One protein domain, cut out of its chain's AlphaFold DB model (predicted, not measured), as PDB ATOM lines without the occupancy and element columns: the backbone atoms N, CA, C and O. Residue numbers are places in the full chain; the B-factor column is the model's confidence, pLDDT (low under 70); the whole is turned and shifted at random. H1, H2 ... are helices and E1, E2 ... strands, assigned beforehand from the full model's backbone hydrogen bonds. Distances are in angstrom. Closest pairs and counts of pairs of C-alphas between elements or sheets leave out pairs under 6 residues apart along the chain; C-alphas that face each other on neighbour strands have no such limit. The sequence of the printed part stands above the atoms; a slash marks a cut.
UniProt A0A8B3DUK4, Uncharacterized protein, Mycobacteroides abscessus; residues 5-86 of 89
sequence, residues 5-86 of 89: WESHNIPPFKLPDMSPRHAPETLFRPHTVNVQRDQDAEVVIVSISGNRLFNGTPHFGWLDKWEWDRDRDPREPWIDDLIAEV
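This is residues 5 to 86 of the 89 residues of an uncharacterized protein of Mycobacteroides abscessus (UniProt A0A8B3DUK4). One strongly twisted antiparallel sheet of four strands makes the body, its three long strands E2, E3 and E4 side by side and the short E1 along one edge, with a single helix, H1, across one face. A long loop, residues 10 to 27, joins E1 to E2, and the hairpin turns of E2 with E3 and of E3 with E4 lie toward opposite ends of the long axis. The printed part has 82 residues with four named strands and one named helix, in the order E1 E2 E3 E4 H1; the sheet's order is E1 - E2 - E3 - E4 and the class is mixed, helices and strands. The whole is compact, with a radius of gyration of the C-alphas of 12.8 A, yet elongated in outline, spanning 42 by 24 by 21 A.

The sheet is a meander, each strand the antiparallel neighbour of the one before: E1, residues 6 to 9, E2, residues 28 to 37, E3, residues 43 to 54, and E4, residues 57 to 69. E2 and E3 form a hairpin, their directions 164 degrees apart, with N 34 and O 47 within hydrogen-bond range at 2.8 A. E3 and E4 form a hairpin at 155 degrees, with N 48 and O 66 at 2.8 A and N 57 and O 54 at 2.9 A. E1 and E2 form a hairpin at 150 degrees, with N 8 and O 33 at 2.8 A. The edge strands E1 and E4 are apart. E2 bends by 68 degrees at residue 31, and E4 bends by 96 degrees at residue 60. H1, residues 77 to 86, is on the sheet at a height over the sheet of 9.8 A. It lies only just over E2 and E3, with 3 of its C-alphas falling on each, and runs across the strands, at 88 degrees to E2 on the local plane. The closest C-alphas of E1 and H1 are those of His 8 and Val 86, 6.6 A apart. In H1 every O i to N i+4 pair is within hydrogen-bond range.

E1 begins at C-alpha 6, (32.539, -32.439, -25.220), and measures 10.4 A from first to last C-alpha. E2 measures 25.1 A. E3 measures 32.0 A and begins at C-alpha 43, (32.252, -28.807, -34.708). E4, the longest strand by residues with 13, measures 28.8 A. H1 measures 14.5 A and ends at C-alpha 86, (26.149, -38.813, -31.731).

The two C-alphas farthest apart are those of Asp 40 and Asn 55, at 42.8 A. The printed part has no cut. The link from E1 to E2 is long, with 18 residues; those from E2 to E3 and from E3 to E4 are tight, and that from E4 to H1 is short. The mean pLDDT of the printed part is 91.4, and no printed residue is under 70.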
ATOM      1  N   TRP A   5      36.450 -29.729 -24.501       95.00
ATOM      2  CA  TRP A   5      36.085 -31.013 -25.091       95.00
ATOM      3  C   TRP A   5      34.724 -31.486 -24.583       95.00
ATOM      4  O   TRP A   5      34.517 -31.625 -23.378       95.00
ATOM      5  N   GLU A   6      33.832 -31.818 -25.511       95.00
ATOM      6  CA  GLU A   6      32.539 -32.439 -25.220       95.00
ATOM      7  C   GLU A   6      32.600 -33.932 -25.539       95.00
ATOM      8  O   GLU A   6      32.913 -34.318 -26.665       95.00
ATOM      9  N   SER A   7      32.319 -34.781 -24.548       94.62
ATOM     10  CA  SER A   7      32.403 -36.239 -24.673       94.62
ATOM     11  C   SER A   7      31.034 -36.879 -24.889       94.62
ATOM     12  O   SER A   7      30.107 -36.671 -24.108       94.62
ATOM     13  N   HIS A   8      30.942 -37.755 -25.886       93.75
ATOM     14  CA  HIS A   8      29.741 -38.498 -26.252       93.75
ATOM     15  C   HIS A   8      30.053 -39.992 -26.377       93.75
ATOM     16  O   HIS A   8      31.025 -40.396 -27.018       93.75
ATOM     17  N   ASN A   9      29.217 -40.842 -25.780       92.00
ATOM     18  CA  ASN A   9      29.385 -42.290 -25.883       92.00
ATOM     19  C   ASN A   9      28.899 -42.800 -27.242       92.00
ATOM     20  O   ASN A   9      27.822 -42.437 -27.712       92.00
ATOM     21  N   ILE A  10      29.677 -43.698 -27.834       89.12
ATOM     22  CA  ILE A  10      29.346 -44.373 -29.084       89.12
ATOM     23  C   ILE A  10      28.669 -45.697 -28.730       89.12
ATOM     24  O   ILE A  10      29.256 -46.502 -28.000       89.12
ATOM     25  N   PRO A  11      27.456 -45.969 -29.240       85.19
ATOM     26  CA  PRO A  11      26.858 -47.286 -29.105       85.19
ATOM     27  C   PRO A  11      27.775 -48.373 -29.696       85.19
ATOM     28  O   PRO A  11      28.392 -48.149 -30.741       85.19
ATOM     29  N   PRO A  12      27.862 -49.569 -29.087       82.75
ATOM     30  CA  PRO A  12      28.662 -50.661 -29.634       82.75
ATOM     31  C   PRO A  12      28.335 -50.939 -31.109       82.75
ATOM     32  O   PRO A  12      27.167 -50.941 -31.493       82.75
ATOM     33  N   PHE A  13      29.368 -51.191 -31.920       83.94
ATOM     34  CA  PHE A  13      29.270 -51.505 -33.359       83.94
ATOM     35  C   PHE A  13      28.713 -50.389 -34.255       83.94
ATOM     36  O   PHE A  13      28.482 -50.618 -35.441       83.94
ATOM     37  N   LYS A  14      28.510 -49.179 -33.720       88.06
ATOM     38  CA  LYS A  14      28.069 -48.027 -34.511       88.06
ATOM     39  C   LYS A  14      29.123 -47.570 -35.520       88.06
ATOM     40  O   LYS A  14      28.774 -47.153 -36.618       88.06
ATOM     41  N   LEU A  15      30.391 -47.666 -35.132       90.56
ATOM     42  CA  LEU A  15      31.547 -47.426 -35.986       90.56
ATOM     43  C   LEU A  15      32.346 -48.724 -36.157       90.56
ATOM     44  O   LEU A  15      32.345 -49.557 -35.240       90.56
ATOM     45  N   PRO A  16      33.023 -48.904 -37.307       92.81
ATOM     46  CA  PRO A  16      33.951 -50.010 -37.490       92.81
ATOM     47  C   PRO A  16      35.147 -49.875 -36.541       92.81
ATOM     48  O   PRO A  16      35.405 -48.807 -35.986       92.81
ATOM     49  N   ASP A  17      35.898 -50.961 -36.377       94.31
ATOM     50  CA  ASP A  17      37.203 -50.894 -35.725       94.31
ATOM     51  C   ASP A  17      38.123 -49.952 -36.539       94.31
ATOM     52  O   ASP A  17      38.088 -49.942 -37.772       94.31
ATOM     53  N   MET A  18      38.903 -49.121 -35.849       93.19
ATOM     54  CA  MET A  18      39.674 -48.017 -36.435       93.19
ATOM     55  C   MET A  18      41.161 -48.154 -36.108       93.19
ATOM     56  O   MET A  18      41.521 -48.831 -35.149       93.19
ATOM     57  N   SER A  19      42.020 -47.460 -36.855       93.19
ATOM     58  CA  SER A  19      43.453 -47.366 -36.549       93.19
ATOM     59  C   SER A  19      43.861 -45.927 -36.247       93.19
ATOM     60  O   SER A  19      43.369 -45.022 -36.922       93.19
ATOM     61  N   PRO A  20      44.783 -45.666 -35.301       89.25
ATOM     62  CA  PRO A  20      45.361 -44.340 -35.115       89.25
ATOM     63  C   PRO A  20      46.091 -43.873 -36.372       89.25
ATOM     64  O   PRO A  20      46.779 -44.651 -37.033       89.25
ATOM     65  N   ARG A  21      46.032 -42.570 -36.661       83.56
ATOM     66  CA  ARG A  21      46.689 -41.988 -37.842       83.56
ATOM     67  C   ARG A  21      48.204 -42.233 -37.874       83.56
ATOM     68  O   ARG A  21      48.771 -42.427 -38.943       83.56
ATOM     69  N   HIS A  22      48.850 -42.234 -36.710       86.25
ATOM     70  CA  HIS A  22      50.301 -42.414 -36.575       86.25
ATOM     71  C   HIS A  22      50.743 -43.873 -36.388       86.25
ATOM     72  O   HIS A  22      51.943 -44.128 -36.365       86.25
ATOM     73  N   ALA A  23      49.802 -44.808 -36.237       90.06
ATOM     74  CA  ALA A  23      50.071 -46.224 -35.988       90.06
ATOM     75  C   ALA A  23      49.015 -47.094 -36.701       90.06
ATOM     76  O   ALA A  23      48.197 -47.736 -36.036       90.06
ATOM     77  N   PRO A  24      48.963 -47.081 -38.049       90.00
ATOM     78  CA  PRO A  24      47.920 -47.755 -38.827       90.00
ATOM     79  C   PRO A  24      47.856 -49.276 -38.596       90.00
ATOM     80  O   PRO A  24      46.807 -49.887 -38.798       90.00
ATOM     81  N   GLU A  25      48.958 -49.884 -38.154       91.62
ATOM     82  CA  GLU A  25      49.063 -51.294 -37.773       91.62
ATOM     83  C   GLU A  25      48.321 -51.646 -36.475       91.62
ATOM     84  O   GLU A  25      48.048 -52.818 -36.215       91.62
ATOM     85  N   THR A  26      47.996 -50.644 -35.657       91.88
ATOM     86  CA  THR A  26      47.228 -50.813 -34.425       91.88
ATOM     87  C   THR A  26      45.749 -50.618 -34.720       91.88
ATOM     88  O   THR A  26      45.363 -49.586 -35.253       91.88
ATOM     89  N   LEU A  27      44.912 -51.575 -34.317       95.31
ATOM     90  CA  LEU A  27      43.456 -51.450 -34.378       95.31
ATOM     91  C   LEU A  27      42.873 -51.225 -32.985       95.31
ATOM     92  O   LEU A  27      43.338 -51.808 -32.005       95.31
ATOM     93  N   PHE A  28      41.806 -50.441 -32.904       95.25
ATOM     94  CA  PHE A  28      41.030 -50.222 -31.694       95.25
ATOM     95  C   PHE A  28      39.531 -50.210 -31.987       95.25
ATOM     96  O   PHE A  28      39.090 -49.836 -33.074       95.25
ATOM     97  N   ARG A  29      38.733 -50.599 -30.991       95.06
ATOM     98  CA  ARG A  29      37.273 -50.531 -31.056       95.06
ATOM     99  C   ARG A  29      36.770 -49.221 -30.456       95.06
ATOM    100  O   ARG A  29      36.951 -49.032 -29.246       95.06
ATOM    101  N   PRO A  30      36.139 -48.339 -31.249       94.56
ATOM    102  CA  PRO A  30      35.680 -47.036 -30.781       94.56
ATOM    103  C   PRO A  30      34.559 -47.166 -29.742       94.56
ATOM    104  O   PRO A  30      33.683 -48.024 -29.860       94.56
ATOM    105  N   HIS A  31      34.581 -46.301 -28.726       93.50
ATOM    106  CA  HIS A  31      33.519 -46.221 -27.711       93.50
ATOM    107  C   HIS A  31      33.160 -44.792 -27.283       93.50
ATOM    108  O   HIS A  31      32.106 -44.595 -26.681       93.50
ATOM    109  N   THR A  32      33.991 -43.790 -27.581       94.56
ATOM    110  CA  THR A  32      33.721 -42.387 -27.225       94.56
ATOM    111  C   THR A  32      34.140 -41.459 -28.360       94.56
ATOM    112  O   THR A  32      35.249 -41.590 -28.878       94.56
ATOM    113  N   VAL A  33      33.277 -40.512 -28.728       95.25
ATOM    114  CA  VAL A  33      33.630 -39.347 -29.551       95.25
ATOM    115  C   VAL A  33      33.804 -38.160 -28.623       95.25
ATOM    116  O   VAL A  33      32.938 -37.895 -27.799       95.25
ATOM    117  N   ASN A  34      34.898 -37.431 -28.782       95.81
ATOM    118  CA  ASN A  34      35.070 -36.111 -28.202       95.81
ATOM    119  C   ASN A  34      35.062 -35.078 -29.325       95.81
ATOM    120  O   ASN A  34      35.681 -35.316 -30.365       95.81
ATOM    121  N   VAL A  35      34.401 -33.946 -29.117       95.62
ATOM    122  CA  VAL A  35      34.346 -32.855 -30.095       95.62
ATOM    123  C   VAL A  35      34.783 -31.533 -29.478       95.62
ATOM    124  O   VAL A  35      34.593 -31.312 -28.282       95.62
ATOM    125  N   GLN A  36      35.372 -30.661 -30.293       95.94
ATOM    126  CA  GLN A  36      35.554 -29.245 -29.967       95.94
ATOM    127  C   GLN A  36      34.865 -28.381 -31.007       95.94
ATOM    128  O   GLN A  36      34.845 -28.705 -32.202       95.94
ATOM    129  N   ARG A  37      34.333 -27.262 -30.527       95.06
ATOM    130  CA  ARG A  37      33.636 -26.265 -31.323       95.06
ATOM    131  C   ARG A  37      34.426 -24.984 -31.451       95.06
ATOM    132  O   ARG A  37      35.230 -24.651 -30.579       95.06
ATOM    133  N   ASP A  38      34.187 -24.273 -32.538       95.06
ATOM    134  CA  ASP A  38      34.669 -22.912 -32.714       95.06
ATOM    135  C   ASP A  38      33.729 -21.880 -32.057       95.06
ATOM    136  O   ASP A  38      32.877 -22.203 -31.227       95.06
ATOM    137  N   GLN A  39      33.926 -20.603 -32.392       94.69
ATOM    138  CA  GLN A  39      33.149 -19.488 -31.842       94.69
ATOM    139  C   GLN A  39      31.716 -19.424 -32.386       94.69
ATOM    140  O   GLN A  39      30.867 -18.819 -31.734       94.69
ATOM    141  N   ASP A  40      31.458 -20.064 -33.525       93.69
ATOM    142  CA  ASP A  40      30.146 -20.147 -34.162       93.69
ATOM    143  C   ASP A  40      29.372 -21.401 -33.701       93.69
ATOM    144  O   ASP A  40      28.277 -21.675 -34.185       93.69
ATOM    145  N   ALA A  41      29.915 -22.129 -32.713       89.56
ATOM    146  CA  ALA A  41      29.407 -23.393 -32.179       89.56
ATOM    147  C   ALA A  41      29.435 -24.567 -33.179       89.56
ATOM    148  O   ALA A  41      28.815 -25.609 -32.934       89.56
ATOM    149  N   GLU A  42      30.210 -24.441 -34.258       91.81
ATOM    150  CA  GLU A  42      30.400 -25.493 -35.250       91.81
ATOM    151  C   GLU A  42      31.476 -26.479 -34.796       91.81
ATOM    152  O   GLU A  42      32.505 -26.091 -34.241       91.81
ATOM    153  N   VAL A  43      31.257 -27.776 -35.034       92.44
ATOM    154  CA  VAL A  43      32.252 -28.807 -34.708       92.44
ATOM    155  C   VAL A  43      33.406 -28.737 -35.703       92.44
ATOM    156  O   VAL A  43      33.229 -28.954 -36.903       92.44
ATOM    157  N   VAL A  44      34.604 -28.479 -35.185       94.81
ATOM    158  CA  VAL A  44      35.821 -28.304 -35.992       94.81
ATOM    159  C   VAL A  44      36.880 -29.368 -35.726       94.81
ATOM    160  O   VAL A  44      37.696 -29.638 -36.603       94.81
ATOM    161  N   ILE A  45      36.843 -30.024 -34.561       95.44
ATOM    162  CA  ILE A  45      37.743 -31.136 -34.235       95.44
ATOM    163  C   ILE A  45      36.930 -32.308 -33.695       95.44
ATOM    164  O   ILE A  45      36.088 -32.138 -32.811       95.44
ATOM    165  N   VAL A  46      37.224 -33.506 -34.203       95.38
ATOM    166  CA  VAL A  46      36.643 -34.778 -33.769       95.38
ATOM    167  C   VAL A  46      37.758 -35.716 -33.322       95.38
ATOM    168  O   VAL A  46      38.745 -35.934 -34.019       95.38
ATOM    169  N   SER A  47      37.587 -36.305 -32.148       95.44
ATOM    170  CA  SER A  47      38.520 -37.238 -31.528       95.44
ATOM    171  C   SER A  47      37.773 -38.509 -31.143       95.44
ATOM    172  O   SER A  47      37.045 -38.522 -30.152       95.44
ATOM    173  N   ILE A  48      38.009 -39.607 -31.848       95.25
ATOM    174  CA  ILE A  48      37.387 -40.899 -31.561       95.25
ATOM    175  C   ILE A  48      38.360 -41.734 -30.740       95.25
ATOM    176  O   ILE A  48      39.460 -42.033 -31.192       95.25
ATOM    177  N   SER A  49      37.962 -42.097 -29.524       94.75
ATOM    178  CA  SER A  49      38.751 -42.932 -28.616       94.75
ATOM    179  C   SER A  49      38.137 -44.320 -28.480       94.75
ATOM    180  O   SER A  49      36.912 -44.495 -28.536       94.75
ATOM    181  N   GLY A  50      38.997 -45.312 -28.282       94.62
ATOM    182  CA  GLY A  50      38.571 -46.688 -28.117       94.62
ATOM    183  C   GLY A  50      39.605 -47.589 -27.455       94.62
ATOM    184  O   GLY A  50      40.718 -47.164 -27.153       94.62
ATOM    185  N   ASN A  51      39.238 -48.853 -27.246       95.12
ATOM    186  CA  ASN A  51      40.134 -49.849 -26.655       95.12
ATOM    187  C   ASN A  51      40.889 -50.601 -27.751       95.12
ATOM    188  O   ASN A  51      40.258 -51.112 -28.681       95.12
ATOM    189  N   ARG A  52      42.212 -50.731 -27.611       95.12
ATOM    190  CA  ARG A  52      43.056 -51.521 -28.514       95.12
ATOM    191  C   ARG A  52      42.529 -52.943 -28.668       95.12
ATOM    192  O   ARG A  52      42.059 -53.555 -27.707       95.12
ATOM    193  N   LEU A  53      42.647 -53.482 -29.873       94.75
ATOM    194  CA  LEU A  53      42.301 -54.857 -30.191       94.75
ATOM    195  C   LEU A  53      43.538 -55.749 -30.187       94.75
ATOM    196  O   LEU A  53      44.533 -55.461 -30.847       94.75
ATOM    197  N   PHE A  54      43.425 -56.891 -29.518       91.25
ATOM    198  CA  PHE A  54      44.374 -57.995 -29.621       91.25
ATOM    199  C   PHE A  54      43.628 -59.219 -30.124       91.25
ATOM    200  O   PHE A  54      42.700 -59.698 -29.472       91.25
ATOM    201  N   ASN A  55      43.989 -59.697 -31.319       88.62
ATOM    202  CA  ASN A  55      43.296 -60.800 -31.993       88.62
ATOM    203  C   ASN A  55      41.761 -60.607 -32.021       88.62
ATOM    204  O   ASN A  55      41.000 -61.530 -31.744       88.62
ATOM    205  N   GLY A  56      41.307 -59.375 -32.290       86.88
ATOM    206  CA  GLY A  56      39.884 -59.005 -32.360       86.88
ATOM    207  C   GLY A  56      39.186 -58.768 -31.012       86.88
ATOM    208  O   GLY A  56      38.012 -58.390 -30.994       86.88
ATOM    209  N   THR A  57      39.887 -58.950 -29.887       91.06
ATOM    210  CA  THR A  57      39.339 -58.751 -28.537       91.06
ATOM    211  C   THR A  57      39.752 -57.384 -27.977       91.06
ATOM    212  O   THR A  57      40.952 -57.103 -27.939       91.06
ATOM    213  N   PRO A  58      38.805 -56.533 -27.528       90.12
ATOM    214  CA  PRO A  58      39.123 -55.263 -26.881       90.12
ATOM    215  C   PRO A  58      39.857 -55.466 -25.558       90.12
ATOM    216  O   PRO A  58      39.409 -56.231 -24.705       90.12
ATOM    217  N   HIS A  59      40.957 -54.745 -25.373       91.50
ATOM    218  CA  HIS A  59      41.759 -54.802 -24.160       91.50
ATOM    219  C   HIS A  59      41.593 -53.522 -23.347       91.50
ATOM    220  O   HIS A  59      42.078 -52.451 -23.713       91.50
ATOM    221  N   PHE A  60      40.884 -53.645 -22.228       80.62
ATOM    222  CA  PHE A  60      40.578 -52.522 -21.354       80.62
ATOM    223  C   PHE A  60      41.858 -51.893 -20.781       80.62
ATOM    224  O   PHE A  60      42.793 -52.591 -20.383       80.62
ATOM    225  N   GLY A  61      41.894 -50.559 -20.755       81.38
ATOM    226  CA  GLY A  61      43.014 -49.766 -20.235       81.38
ATOM    227  C   GLY A  61      44.103 -49.432 -21.258       81.38
ATOM    228  O   GLY A  61      45.032 -48.703 -20.927       81.38
ATOM    229  N   TRP A  62      44.002 -49.942 -22.488       85.62
ATOM    230  CA  TRP A  62      44.902 -49.595 -23.589       85.62
ATOM    231  C   TRP A  62      44.109 -48.763 -24.586       85.62
ATOM    232  O   TRP A  62      43.450 -49.301 -25.475       85.62
ATOM    233  N   LEU A  63      44.109 -47.451 -24.357       90.12
ATOM    234  CA  LEU A  63      43.323 -46.510 -25.140       90.12
ATOM    235  C   LEU A  63      44.119 -46.017 -26.338       90.12
ATOM    236  O   LEU A  63      45.232 -45.515 -26.197       90.12
ATOM    237  N   ASP A  64      43.496 -46.126 -27.499       93.81
ATOM    238  CA  ASP A  64      43.966 -45.539 -28.741       93.81
ATOM    239  C   ASP A  64      42.954 -44.507 -29.228       93.81
ATOM    240  O   ASP A  64      41.785 -44.490 -28.820       93.81
ATOM    241  N   LYS A  65      43.432 -43.615 -30.092       93.94
ATOM    242  CA  LYS A  65      42.657 -42.479 -30.560       93.94
ATOM    243  C   LYS A  65      42.934 -42.188 -32.029       93.94
ATOM    244  O   LYS A  65      44.072 -42.255 -32.494       93.94
ATOM    245  N   TRP A  66      41.871 -41.843 -32.741       94.56
ATOM    246  CA  TRP A  66      41.906 -41.292 -34.087       94.56
ATOM    247  C   TRP A  66      41.351 -39.869 -34.046       94.56
ATOM    248  O   TRP A  66      40.374 -39.603 -33.346       94.56
ATOM    249  N   GLU A  67      41.987 -38.948 -34.761       94.19
ATOM    250  CA  GLU A  67      41.604 -37.536 -34.784       94.19
ATOM    251  C   GLU A  67      41.358 -37.065 -36.208       94.19
ATOM    252  O   GLU A  67      42.012 -37.533 -37.145       94.19
ATOM    253  N   TRP A  68      40.450 -36.104 -36.326       94.56
ATOM    254  CA  TRP A  68      40.200 -35.310 -37.514       94.56
ATOM    255  C   TRP A  68      40.047 -33.841 -37.127       94.56
ATOM    256  O   TRP A  68      39.339 -33.517 -36.170       94.56
ATOM    257  N   ASP A  69      40.723 -32.974 -37.868       94.44
ATOM    258  CA  ASP A  69      40.720 -31.523 -37.700       94.44
ATOM    259  C   ASP A  69      40.358 -30.872 -39.039       94.44
ATOM    260  O   ASP A  69      41.049 -31.069 -40.042       94.44
ATOM    261  N   ARG A  70      39.284 -30.077 -39.047       92.00
ATOM    262  CA  ARG A  70      38.724 -29.439 -40.245       92.00
ATOM    263  C   ARG A  70      39.724 -28.568 -41.009       92.00
ATOM    264  O   ARG A  70      39.592 -28.439 -42.225       92.00
ATOM    265  N   ASP A  71      40.705 -27.984 -40.323       91.75
ATOM    266  CA  ASP A  71      41.702 -27.104 -40.941       91.75
ATOM    267  C   ASP A  71      42.867 -27.881 -41.569       91.75
ATOM    268  O   ASP A  71      43.607 -27.347 -42.402       91.75
ATOM    269  N   ARG A  72      43.068 -29.135 -41.152       91.25
ATOM    270  CA  ARG A  72      44.239 -29.951 -41.522       91.25
ATOM    271  C   ARG A  72      43.889 -31.120 -42.422       91.25
ATOM    272  O   ARG A  72      44.747 -31.581 -43.175       91.25
ATOM    273  N   ASP A  73      42.658 -31.598 -42.323       91.88
ATOM    274  CA  ASP A  73      42.227 -32.851 -42.909       91.88
ATOM    275  C   ASP A  73      41.204 -32.650 -44.022       91.88
ATOM    276  O   ASP A  73      40.410 -31.704 -43.999       91.88
ATOM    277  N   PRO A  74      41.196 -33.542 -45.029       89.44
ATOM    278  CA  PRO A  74      40.170 -33.510 -46.053       89.44
ATOM    279  C   PRO A  74      38.789 -33.698 -45.424       89.44
ATOM    280  O   PRO A  74      38.617 -34.385 -44.415       89.44
ATOM    281  N   ARG A  75      37.777 -33.103 -46.051       87.44
ATOM    282  CA  ARG A  75      36.394 -33.284 -45.618       87.44
ATOM    283  C   ARG A  75      35.927 -34.704 -45.925       87.44
ATOM    284  O   ARG A  75      35.973 -35.131 -47.078       87.44
ATOM    285  N   GLU A  76      35.418 -35.394 -44.911       87.56
ATOM    286  CA  GLU A  76      34.924 -36.765 -45.029       87.56
ATOM    287  C   GLU A  76      33.433 -36.826 -44.648       87.56
ATOM    288  O   GLU A  76      33.092 -36.516 -43.506       87.56
ATOM    289  N   PRO A  77      32.525 -37.227 -45.563       89.50
ATOM    290  CA  PRO A  77      31.079 -37.199 -45.307       89.50
ATOM    291  C   PRO A  77      30.630 -37.993 -44.075       89.50
ATOM    292  O   PRO A  77      29.718 -37.577 -43.370       89.50
ATOM    293  N   TRP A  78      31.300 -39.107 -43.769       89.38
ATOM    294  CA  TRP A  78      30.938 -39.946 -42.625       89.38
ATOM    295  C   TRP A  78      31.189 -39.260 -41.271       89.38
ATOM    296  O   TRP A  78      30.594 -39.657 -40.271       89.38
ATOM    297  N   ILE A  79      32.052 -38.238 -41.220       90.69
ATOM    298  CA  ILE A  79      32.298 -37.446 -40.007       90.69
ATOM    299  C   ILE A  79      31.116 -36.514 -39.752       90.69
ATOM    300  O   ILE A  79      30.650 -36.421 -38.617       90.69
ATOM    301  N   ASP A  80      30.597 -35.880 -40.807       90.31
ATOM    302  CA  ASP A  80      29.385 -35.060 -40.730       90.31
ATOM    303  C   ASP A  80      28.194 -35.925 -40.243       90.31
ATOM    304  O   ASP A  80      27.473 -35.524 -39.324       90.31
ATOM    305  N   ASP A  81      28.048 -37.152 -40.765       90.44
ATOM    306  CA  ASP A  81      27.029 -38.119 -40.315       90.44
ATOM    307  C   ASP A  81      27.216 -38.530 -38.840       90.44
ATOM    308  O   ASP A  81      26.253 -38.587 -38.070       90.44
ATOM    309  N   LEU A  82      28.461 -38.793 -38.420       89.38
ATOM    310  CA  LEU A  82      28.795 -39.139 -37.036       89.38
ATOM    311  C   LEU A  82      28.412 -38.017 -36.064       89.38
ATOM    312  O   LEU A  82      27.814 -38.286 -35.020       89.38
ATOM    313  N   ILE A  83      28.751 -36.769 -36.399       88.94
ATOM    314  CA  ILE A  83      28.416 -35.593 -35.587       88.94
ATOM    315  C   ILE A  83      26.893 -35.465 -35.472       88.94
ATOM    316  O   ILE A  83      26.369 -35.333 -34.364       88.94
ATOM    317  N   ALA A  84      26.171 -35.563 -36.591       88.06
ATOM    318  CA  ALA A  84      24.715 -35.466 -36.596       88.06
ATOM    319  C   ALA A  84      24.049 -36.526 -35.704       88.06
ATOM    320  O   ALA A  84      23.058 -36.233 -35.038       88.06
ATOM    321  N   GLU A  85      24.591 -37.743 -35.657       85.75
ATOM    322  CA  GLU A  85      23.980 -38.839 -34.912       85.75
ATOM    323  C   GLU A  85      24.351 -38.889 -33.423       85.75
ATOM    324  O   GLU A  85      23.511 -39.240 -32.589       85.75
ATOM    325  N   VAL A  86      25.610 -38.605 -33.086       80.88
ATOM    326  CA  VAL A  86      26.149 -38.813 -31.731       80.88
ATOM    327  C   VAL A  86      26.134 -37.527 -30.904       80.88
ATOM    328  O   VAL A  86      26.005 -37.591 -29.681       80.88
TER     329      VAL A  86